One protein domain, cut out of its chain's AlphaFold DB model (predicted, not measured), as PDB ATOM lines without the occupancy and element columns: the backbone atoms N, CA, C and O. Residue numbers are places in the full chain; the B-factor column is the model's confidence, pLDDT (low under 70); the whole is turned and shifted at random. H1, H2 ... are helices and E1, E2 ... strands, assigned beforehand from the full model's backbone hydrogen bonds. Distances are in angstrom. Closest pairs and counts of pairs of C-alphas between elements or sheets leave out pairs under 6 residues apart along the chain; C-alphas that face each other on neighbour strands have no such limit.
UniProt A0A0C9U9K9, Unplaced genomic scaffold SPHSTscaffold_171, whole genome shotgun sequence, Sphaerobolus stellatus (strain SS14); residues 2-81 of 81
ATOM      1  N   ALA A   2     197.881 141.204 115.575       81.88
ATOM      2  CA  ALA A   2     198.871 140.434 116.350       81.88
ATOM      3  C   ALA A   2     198.628 140.431 117.877       81.88
ATOM      4  O   ALA A   2     198.721 139.387 118.515       81.88
ATOM      5  N   ILE A   3     198.241 141.575 118.453       88.56
ATOM      6  CA  ILE A   3     197.987 141.711 119.900       88.56
ATOM      7  C   ILE A   3     196.848 140.782 120.358       88.56
ATOM      8  O   ILE A   3     196.979 140.107 121.370       88.56
ATOM      9  N   SER A   4     195.774 140.674 119.571       87.38
ATOM     10  CA  SER A   4     194.617 139.814 119.871       87.38
ATOM     11  C   SER A   4     194.957 138.318 119.873       87.38
ATOM     12  O   SER A   4     194.352 137.540 120.604       87.38
ATOM     13  N   ILE A   5     195.935 137.897 119.063       91.06
ATOM     14  CA  ILE A   5     196.392 136.500 119.013       91.06
ATOM     15  C   ILE A   5     197.168 136.164 120.293       91.06
ATOM     16  O   ILE A   5     196.949 135.113 120.894       91.06
ATOM     17  N   LEU A   6     198.022 137.087 120.746       91.06
ATOM     18  CA  LEU A   6     198.803 136.926 121.973       91.06
ATOM     19  C   LEU A   6     197.915 136.874 123.221       91.06
ATOM     20  O   LEU A   6     198.127 136.020 124.080       91.06
ATOM     21  N   THR A   7     196.892 137.731 123.308       92.75
ATOM     22  CA  THR A   7     195.964 137.732 124.451       92.75
ATOM     23  C   THR A   7     195.174 136.430 124.553       92.75
ATOM     24  O   THR A   7     195.027 135.886 125.645       92.75
ATOM     25  N   ASN A   8     194.713 135.887 123.422       92.94
ATOM     26  CA  ASN A   8     193.948 134.638 123.405       92.94
ATOM     27  C   ASN A   8     194.814 133.426 123.774       92.94
ATOM     28  O   ASN A   8     194.352 132.541 124.494       92.94
ATOM     29  N   ALA A   9     196.077 133.403 123.336       93.75
ATOM     30  CA  ALA A   9     197.025 132.356 123.714       93.75
ATOM     31  C   ALA A   9     197.289 132.346 125.233       93.75
ATOM     32  O   ALA A   9     197.277 131.282 125.855       93.75
ATOM     33  N   LEU A  10     197.441 133.531 125.836       96.19
ATOM     34  CA  LEU A  10     197.644 133.695 127.279       96.19
ATOM     35  C   LEU A  10     196.417 133.260 128.094       96.19
ATOM     36  O   LEU A  10     196.557 132.539 129.082       96.19
ATOM     37  N   LEU A  11     195.210 133.639 127.660       95.56
ATOM     38  CA  LEU A  11     193.957 133.220 128.301       95.56
ATOM     39  C   LEU A  11     193.749 131.701 128.228       95.56
ATOM     40  O   LEU A  11     193.311 131.087 129.206       95.56
ATOM     41  N   GLY A  12     194.099 131.085 127.095       94.69
ATOM     42  CA  GLY A  12     194.065 129.632 126.930       94.69
ATOM     43  C   GLY A  12     195.031 128.920 127.878       94.69
ATOM     44  O   GLY A  12     194.629 127.991 128.580       94.69
ATOM     45  N   GLN A  13     196.279 129.392 127.966       92.81
ATOM     46  CA  GLN A  13     197.277 128.843 128.893       92.81
ATOM     47  C   GLN A  13     196.847 128.979 130.357       92.81
ATOM     48  O   GLN A  13     196.974 128.020 131.119       92.81
ATOM     49  N   LEU A  14     196.284 130.129 130.740       94.06
ATOM     50  CA  LEU A  14     195.782 130.350 132.094       94.06
ATOM     51  C   LEU A  14     194.614 129.409 132.421       94.06
ATOM     52  O   LEU A  14     194.600 128.797 133.486       94.06
ATOM     53  N   SER A  15     193.675 129.236 131.488       89.31
ATOM     54  CA  SER A  15     192.524 128.338 131.663       89.31
ATOM     55  C   SER A  15     192.960 126.883 131.852       89.31
ATOM     56  O   SER A  15     192.481 126.206 132.759       89.31
ATOM     57  N   ILE A  16     193.917 126.410 131.045       91.19
ATOM     58  CA  ILE A  16     194.475 125.054 131.163       91.19
ATOM     59  C   ILE A  16     195.184 124.876 132.508       91.19
ATOM     60  O   ILE A  16     195.024 123.842 133.155       91.19
ATOM     61  N   LEU A  17     195.940 125.881 132.958       91.31
ATOM     62  CA  LEU A  17     196.655 125.827 134.231       91.31
ATOM     63  C   LEU A  17     195.686 125.769 135.420       91.31
ATOM     64  O   LEU A  17     195.885 124.959 136.324       91.31
ATOM     65  N   VAL A  18     194.609 126.556 135.396       89.00
ATOM     66  CA  VAL A  18     193.558 126.542 136.430       89.00
ATOM     67  C   VAL A  18     192.831 125.192 136.470       89.00
ATOM     68  O   VAL A  18     192.645 124.615 137.546       89.00
ATOM     69  N   LEU A  19     192.477 124.641 135.306       85.19
ATOM     70  CA  LEU A  19     191.825 123.329 135.216       85.19
ATOM     71  C   LEU A  19     192.755 122.190 135.661       85.19
ATOM     72  O   LEU A  19     192.315 121.272 136.342       85.19
ATOM     73  N   SER A  20     194.047 122.271 135.337       81.75
ATOM     74  CA  SER A  20     195.058 121.280 135.739       81.75
ATOM     75  C   SER A  20     195.428 121.369 137.228       81.75
ATOM     76  O   SER A  20     195.723 120.362 137.872       81.75
ATOM     77  N   SER A  21     195.371 122.568 137.815       80.50
ATOM     78  CA  SER A  21     195.614 122.791 139.248       80.50
ATOM     79  C   SER A  21     194.476 122.269 140.135       80.50
ATOM     80  O   SER A  21     194.681 121.994 141.321       80.50
ATOM     81  N   SER A  22     193.290 122.070 139.556       76.19
ATOM     82  CA  SER A  22     192.131 121.496 140.235       76.19
ATOM     83  C   SER A  22     192.370 120.012 140.513       76.19
ATOM     84  O   SER A  22     191.991 119.131 139.743       76.19
ATOM     85  N   ARG A  23     193.037 119.712 141.631       74.94
ATOM     86  CA  ARG A  23     193.173 118.337 142.116       74.94
ATOM     87  C   ARG A  23     191.767 117.810 142.415       74.94
ATOM     88  O   ARG A  23     191.098 118.404 143.261       74.94
ATOM     89  N   PRO A  24     191.313 116.709 141.790       66.50
ATOM     90  CA  PRO A  24     190.054 116.108 142.188       66.50
ATOM     91  C   PRO A  24     190.158 115.742 143.667       66.50
ATOM     92  O   PRO A  24     191.138 115.119 144.096       66.50
ATOM     93  N   THR A  25     189.169 116.152 144.458       64.69
ATOM     94  CA  THR A  25     189.014 115.672 145.830       64.69
ATOM     95  C   THR A  25     188.981 114.151 145.769       64.69
ATOM     96  O   THR A  25     188.075 113.567 145.173       64.69
ATOM     97  N   ARG A  26     190.011 113.500 146.317       60.19
ATOM     98  CA  ARG A  26     190.060 112.041 146.401       60.19
ATOM     99  C   ARG A  26     188.980 111.609 147.387       60.19
ATOM    100  O   ARG A  26     189.211 111.639 148.590       60.19
ATOM    101  N   ILE A  27     187.811 111.236 146.874       66.69
ATOM    102  CA  ILE A  27     186.807 110.529 147.669       66.69
ATOM    103  C   ILE A  27     187.439 109.176 148.029       66.69
ATOM    104  O   ILE A  27     187.897 108.472 147.120       66.69
ATOM    105  N   PRO A  28     187.553 108.823 149.323       73.12
ATOM    106  CA  PRO A  28     188.068 107.523 149.732       73.12
ATOM    107  C   PRO A  28     187.292 106.411 149.021       73.12
ATOM    108  O   PRO A  28     186.063 106.430 149.011       73.12
ATOM    109  N   LYS A  29     187.993 105.431 148.436       62.59
ATOM    110  CA  LYS A  29     187.356 104.281 147.758       62.59
ATOM    111  C   LYS A  29     186.445 103.464 148.684       62.59
ATOM    112  O   LYS A  29     185.609 102.719 148.193       62.59
ATOM    113  N   GLU A  30     186.621 103.613 149.992       68.31
ATOM    114  CA  GLU A  30     185.897 102.898 151.044       68.31
ATOM    115  C   GLU A  30     184.653 103.647 151.540       68.31
ATOM    116  O   GLU A  30     183.950 103.147 152.416       68.31
ATOM    117  N   LEU A  31     184.338 104.827 150.983       68.50
ATOM    118  CA  LEU A  31     183.068 105.487 151.267       68.50
ATOM    119  C   LEU A  31     181.954 104.771 150.494       68.50
ATOM    120  O   LEU A  31     181.567 105.155 149.388       68.50
ATOM    121  N   HIS A  32     181.470 103.675 151.066       71.69
ATOM    122  CA  HIS A  32     180.243 103.056 150.602       71.69
ATOM    123  C   HIS A  32     179.092 104.013 150.889       71.69
ATOM    124  O   HIS A  32     178.987 104.578 151.979       71.69
ATOM    125  N   LEU A  33     178.232 104.207 149.890       74.69
ATOM    126  CA  LEU A  33     176.972 104.894 150.118       74.69
ATOM    127  C   LEU A  33     176.203 104.148 151.216       74.69
ATOM    128  O   LEU A  33     176.306 102.916 151.289       74.69
ATOM    129  N   PRO A  34     175.435 104.871 152.051       80.06
ATOM    130  CA  PRO A  34     174.538 104.221 152.982       80.06
ATOM    131  C   PRO A  34     173.660 103.199 152.246       80.06
ATOM    132  O   PRO A  34     173.349 103.387 151.062       80.06
ATOM    133  N   PRO A  35     173.278 102.099 152.909       81.06
ATOM    134  CA  PRO A  35     172.383 101.117 152.316       81.06
ATOM    135  C   PRO A  35     171.062 101.782 151.907       81.06
ATOM    136  O   PRO A  35     170.613 102.752 152.509       81.06
ATOM    137  N   GLY A  36     170.422 101.293 150.849       82.88
ATOM    138  CA  GLY A  36     169.189 101.909 150.375       82.88
ATOM    139  C   GLY A  36     168.556 101.195 149.190       82.88
ATOM    140  O   GLY A  36     169.147 100.267 148.621       82.88
ATOM    141  N   PRO A  37     167.328 101.591 148.820       81.38
ATOM    142  CA  PRO A  37     166.634 101.010 147.685       81.38
ATOM    143  C   PRO A  37     167.416 101.264 146.393       81.38
ATOM    144  O   PRO A  37     167.871 102.370 146.111       81.38
ATOM    145  N   LYS A  38     167.588 100.210 145.584       80.00
ATOM    146  CA  LYS A  38     168.313 100.309 144.311       80.00
ATOM    147  C   LYS A  38     167.611 101.299 143.386       80.00
ATOM    148  O   LYS A  38     166.444 101.114 143.045       80.00
ATOM    149  N   SER A  39     168.346 102.305 142.938       81.06
ATOM    150  CA  SER A  39     167.848 103.320 142.014       81.06
ATOM    151  C   SER A  39     167.740 102.780 140.590       81.06
ATOM    152  O   SER A  39     168.676 102.162 140.079       81.06
ATOM    153  N   LYS A  40     166.601 103.014 139.928       83.56
ATOM    154  CA  LYS A  40     166.439 102.707 138.500       83.56
ATOM    155  C   LYS A  40     167.197 103.743 137.660       83.56
ATOM    156  O   LYS A  40     167.258 104.909 138.055       83.56
ATOM    157  N   PRO A  41     167.740 103.366 136.489       77.25
ATOM    158  CA  PRO A  41     168.358 104.337 135.595       77.25
ATOM    159  C   PRO A  41     167.343 105.422 135.201       77.25
ATOM    160  O   PRO A  41     166.177 105.119 134.944       77.25
ATOM    161  N   ILE A  42     167.797 106.681 135.159       79.88
ATOM    162  CA  ILE A  42     167.047 107.895 134.768       79.88
ATOM    163  C   ILE A  42     165.996 108.360 135.794       79.88
ATOM    164  O   ILE A  42     166.030 109.514 136.208       79.88
ATOM    165  N   ILE A  43     165.082 107.490 136.227       80.62
ATOM    166  CA  ILE A  43     163.995 107.866 137.155       80.62
ATOM    167  C   ILE A  43     164.434 107.811 138.630       80.62
ATOM    168  O   ILE A  43     163.863 108.500 139.474       80.62
ATOM    169  N   GLY A  44     165.446 107.013 138.970       83.75
ATOM    170  CA  GLY A  44     165.824 106.768 140.362       83.75
ATOM    171  C   GLY A  44     164.773 105.926 141.099       83.75
ATOM    172  O   GLY A  44     164.329 104.893 140.596       83.75
ATOM    173  N   ASN A  45     164.388 106.372 142.290       84.50
ATOM    174  CA  ASN A  45     163.441 105.769 143.231       84.50
ATOM    175  C   ASN A  45     162.147 106.583 143.363       84.50
ATOM    176  O   ASN A  45     161.401 106.394 144.313       84.50
ATOM    177  N   VAL A  46     161.837 107.471 142.413       80.06
ATOM    178  CA  VAL A  46     160.621 108.316 142.442       80.06
ATOM    179  C   VAL A  46     159.340 107.511 142.643       80.06
ATOM    180  O   VAL A  46     158.433 107.946 143.339       80.06
ATOM    181  N   LEU A  47     159.267 106.326 142.036       76.50
ATOM    182  CA  LEU A  47     158.111 105.433 142.154       76.50
ATOM    183  C   LEU A  47     157.967 104.826 143.553       76.50
ATOM    184  O   LEU A  47     156.878 104.388 143.912       76.50
ATOM    185  N   ASP A  48     159.052 104.807 144.320       76.38
ATOM    186  CA  ASP A  48     159.090 104.291 145.683       76.38
ATOM    187  C   ASP A  48     158.788 105.392 146.715       76.38
ATOM    188  O   ASP A  48     158.697 105.088 147.907       76.38
ATOM    189  N   LEU A  49     158.607 106.654 146.288       76.38
ATOM    190  CA  LEU A  49     158.214 107.726 147.201       76.38
ATOM    191  C   LEU A  49     156.743 107.605 147.608       76.38
ATOM    192  O   LEU A  49     155.857 107.611 146.745       76.38
ATOM    193  N   PRO A  50     156.447 107.581 148.919       74.38
ATOM    194  CA  PRO A  50     155.086 107.759 149.390       74.38
ATOM    195  C   PRO A  50     154.640 109.197 149.103       74.38
ATOM    196  O   PRO A  50     155.316 110.152 149.471       74.38
ATOM    197  N   LYS A  51     153.485 109.352 148.449       72.12
ATOM    198  CA  LYS A  51     152.927 110.666 148.087       72.12
ATOM    199  C   LYS A  51     152.341 111.425 149.277       72.12
ATOM    200  O   LYS A  51     152.286 112.646 149.243       72.12
ATOM    201  N   ASP A  52     151.914 110.695 150.303       73.50
ATOM    202  CA  ASP A  52     151.126 111.267 151.396       73.50
ATOM    203  C   ASP A  52     151.968 111.547 152.647       73.50
ATOM    204  O   ASP A  52     151.683 112.477 153.392       73.50
ATOM    205  N   HIS A  53     153.000 110.734 152.902       79.12
ATOM    206  CA  HIS A  53     153.704 110.728 154.184       79.12
ATOM    207  C   HIS A  53     155.160 110.267 154.044       79.12
ATOM    208  O   HIS A  53     155.455 109.071 154.051       79.12
ATOM    209  N   GLU A  54     156.090 111.220 153.984       76.19
ATOM    210  CA  GLU A  54     157.534 110.951 153.878       76.19
ATOM    211  C   GLU A  54     158.084 110.147 155.074       76.19
ATOM    212  O   GLU A  54     158.960 109.298 154.910       76.19
ATOM    213  N   TRP A  55     157.510 110.321 156.269       79.62
ATOM    214  CA  TRP A  55     157.905 109.591 157.483       79.62
ATOM    215  C   TRP A  55     157.688 108.071 157.391       79.62
ATOM    216  O   TRP A  55     158.395 107.304 158.045       79.62
ATOM    217  N   LEU A  56     156.762 107.606 156.543       84.44
ATOM    218  CA  LEU A  56     156.582 106.174 156.286       84.44
ATOM    219  C   LEU A  56     157.759 105.586 155.500       84.44
ATOM    220  O   LEU A  56     158.137 104.438 155.736       84.44
ATOM    221  N   MET A  57     158.357 106.362 154.589       80.44
ATOM    222  CA  MET A  57     159.571 105.956 153.876       80.44
ATOM    223  C   MET A  57     160.743 105.838 154.844       80.44
ATOM    224  O   MET A  57     161.489 104.865 154.758       80.44
ATOM    225  N   LEU A  58     160.857 106.777 155.789       80.62
ATOM    226  CA  LEU A  58     161.855 106.726 156.857       80.62
ATOM    227  C   LEU A  58     161.683 105.480 157.725       80.62
ATOM    228  O   LEU A  58     162.628 104.719 157.861       80.62
ATOM    229  N   LEU A  59     160.479 105.204 158.236       85.69
ATOM    230  CA  LEU A  59     160.223 104.005 159.048       85.69
ATOM    231  C   LEU A  59     160.494 102.704 158.292       85.69
ATOM    232  O   LEU A  59     161.115 101.783 158.826       85.69
ATOM    233  N   LYS A  60     160.023 102.613 157.044       85.56
ATOM    234  CA  LYS A  60     160.229 101.427 156.209       85.56
ATOM    235  C   LYS A  60     161.707 101.241 155.883       85.56
ATOM    236  O   LYS A  60     162.212 100.124 155.955       85.56
ATOM    237  N   GLY A  61     162.397 102.329 155.552       85.31
ATOM    238  CA  GLY A  61     163.825 102.323 155.287       85.31
ATOM    239  C   GLY A  61     164.647 102.012 156.537       85.31
ATOM    240  O   GLY A  61     165.573 101.223 156.439       85.31
ATOM    241  N   ALA A  62     164.259 102.518 157.708       84.94
ATOM    242  CA  ALA A  62     164.935 102.256 158.975       84.94
ATOM    243  C   ALA A  62     164.846 100.778 159.361       84.94
ATOM    244  O   ALA A  62     165.831 100.172 159.774       84.94
ATOM    245  N   ASN A  63     163.678 100.167 159.141       85.75
ATOM    246  CA  ASN A  63     163.473  98.735 159.350       85.75
ATOM    247  C   ASN A  63     164.253  97.881 158.326       85.75
ATOM    248  O   ASN A  63     164.784  96.828 158.664       85.75
ATOM    249  N   GLN A  64     164.347  98.329 157.069       86.56
ATOM    250  CA  GLN A  64     164.924  97.529 155.981       86.56
ATOM    251  C   GLN A  64     166.440  97.713 155.779       86.56
ATOM    252  O   GLN A  64     167.120  96.767 155.380       86.56
ATOM    253  N   TYR A  65     166.960  98.917 156.006       85.12
ATOM    254  CA  TYR A  65     168.333  99.333 155.696       85.12
ATOM    255  C   TYR A  65     169.093  99.867 156.921       85.12
ATOM    256  O   TYR A  65     170.319  99.940 156.872       85.12
ATOM    257  N   GLY A  66     168.402 100.171 158.024       84.69
ATOM    258  CA  GLY A  66     168.998 100.698 159.251       84.69
ATOM    259  C   GLY A  66     168.951 102.225 159.340       84.69
ATOM    260  O   GLY A  66     168.198 102.884 158.634       84.69
ATOM    261  N   GLU A  67     169.761 102.782 160.236       82.62
ATOM    262  CA  GLU A  67     169.700 104.191 160.654       82.62
ATOM    263  C   GLU A  67     170.014 105.204 159.542       82.62
ATOM    264  O   GLU A  67     169.576 106.338 159.620       82.62
ATOM    265  N   LEU A  68     170.733 104.812 158.487       84.19
ATOM    266  CA  LEU A  68     171.075 105.691 157.366       84.19
ATOM    267  C   LEU A  68     170.653 105.059 156.044       84.19
ATOM    268  O   LEU A  68     171.140 103.990 155.674       84.19
ATOM    269  N   ILE A  69     169.785 105.754 155.312       86.44
ATOM    270  CA  ILE A  69     169.212 105.302 154.046       86.44
ATOM    271  C   ILE A  69     169.626 106.253 152.928       86.44
ATOM    272  O   ILE A  69     169.482 107.471 153.036       86.44
ATOM    273  N   TYR A  70     170.087 105.701 151.812       86.19
ATOM    274  CA  TYR A  70     170.362 106.465 150.597       86.19
ATOM    275  C   TYR A  70     169.273 106.255 149.541       86.19
ATOM    276  O   TYR A  70     168.911 105.120 149.239       86.19
ATOM    277  N   THR A  71     168.785 107.333 148.924       85.62
ATOM    278  CA  THR A  71     167.825 107.259 147.813       85.62
ATOM    279  C   THR A  71     168.146 108.273 146.716       85.62
ATOM    280  O   THR A  71     168.708 109.339 146.972       85.62
ATOM    281  N   ASN A  72     167.803 107.940 145.471       84.31
ATOM    282  CA  ASN A  72     167.944 108.839 144.326       84.31
ATOM    283  C   ASN A  72     166.561 109.235 143.809       84.31
ATOM    284  O   ASN A  72     165.767 108.360 143.487       84.31
ATOM    285  N   ILE A  73     166.278 110.522 143.656       83.75
ATOM    286  CA  ILE A  73     165.013 111.020 143.108       83.75
ATOM    287  C   ILE A  73     165.318 111.878 141.883       83.75
ATOM    288  O   ILE A  73     165.772 113.004 142.037       83.75
ATOM    289  N   VAL A  74     165.090 111.368 140.667       84.44
ATOM    290  CA  VAL A  74     165.357 112.109 139.408       84.44
ATOM    291  C   VAL A  74     166.760 112.749 139.388       84.44
ATOM    292  O   VAL A  74     166.932 113.919 139.059       84.44
ATOM    293  N   GLY A  75     167.789 112.007 139.802       76.81
ATOM    294  CA  GLY A  75     169.166 112.517 139.853       76.81
ATOM    295  C   GLY A  75     169.515 113.315 141.113       76.81
ATOM    296  O   GLY A  75     170.676 113.669 141.295       76.81
ATOM    297  N   MET A  76     168.559 113.547 142.014       79.31
ATOM    298  CA  MET A  76     168.816 114.121 143.330       79.31
ATOM    299  C   MET A  76     169.213 113.023 144.317       79.31
ATOM    300  O   MET A  76     168.468 112.070 144.530       79.31
ATOM    301  N   HIS A  77     170.388 113.157 144.922       83.50
ATOM    302  CA  HIS A  77     170.901 112.218 145.916       83.50
ATOM    303  C   HIS A  77     170.479 112.658 147.317       83.50
ATOM    304  O   HIS A  77     170.859 113.740 147.759       83.50
ATOM    305  N   ILE A  78     169.702 111.824 148.004       84.19
ATOM    306  CA  ILE A  78     169.139 112.133 149.319       84.19
ATOM    307  C   ILE A  78     169.616 111.085 150.313       84.19
ATOM    308  O   ILE A  78     169.535 109.882 150.057       84.19
ATOM    309  N   VAL A  79     170.114 111.564 151.448       84.88
ATOM    310  CA  VAL A  79     170.476 110.742 152.601       84.88
ATOM    311  C   VAL A  79     169.466 111.034 153.697       84.88
ATOM    312  O   VAL A  79     169.209 112.193 154.014       84.88
ATOM    313  N   LEU A  80     168.879 109.974 154.226       82.69
ATOM    314  CA  LEU A  80     167.862 110.002 155.258       82.69
ATOM    315  C   LEU A  80     168.416 109.301 156.499       82.69
ATOM    316  O   LEU A  80     168.987 108.219 156.360       82.69
ATOM    317  N   GLY A  81     168.251 109.900 157.674       77.38
ATOM    318  CA  GLY A  81     168.631 109.327 158.965       77.38
ATOM    319  C   GLY A  81     167.804 109.899 160.099       77.38
ATOM    320  O   GLY A  81     167.214 110.983 159.884       77.38
TER     321      GLY A  81
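AT A GLANCE: This is residues 2 to 81 of the 81 residues of an uncharacterized protein of Sphaerobolus stellatus (strain SS14) (UniProt A0A0C9U9K9). A long arm, helix H1 and then unnamed residues 22 to 32, sticks out from a small compact head of the hairpin E1 and E2, helix H2 beside it, and residues 33 to 49 of the link. The printed part has 80 residues with two named helices and two named strands, ordered H1, H2, E1, E2; the sheet E1 - E2 is antiparallel and the class mixed. The whole is extended, radius of gyration of the C-alphas 21.9 A, spanning 68 by 29 by 19 A, with the arm making the length.

IN THESE COORDINATES: H1, residues 2 to 21, begins at C-alpha 2 (198.871, 140.434, 116.350) and is 29.1 A long. H2 is residues 54 to 65, 16.0 A. E1 is residues 69 to 73; E2, residues 76 to 80, ends at C-alpha 80 (167.862, 110.002, 155.258).

HOW THE PARTS SIT: H1 is apart from H2, E1 and E2. The closest C-alphas of H2 and E1, Gly 61 and Ile 69, are 6.3 A apart. E1 and E2 are antiparallel at 155 degrees, with N 71 and O 78 within hydrogen-bond range at 2.9 A. In H1 and H2 every O i to N i+4 pair is within hydrogen-bond range.

THE WHOLE: The printed part has no cut. The link H1 to H2 is long. Residues 24 to 27 and 29 to 31 have pLDDT under 70.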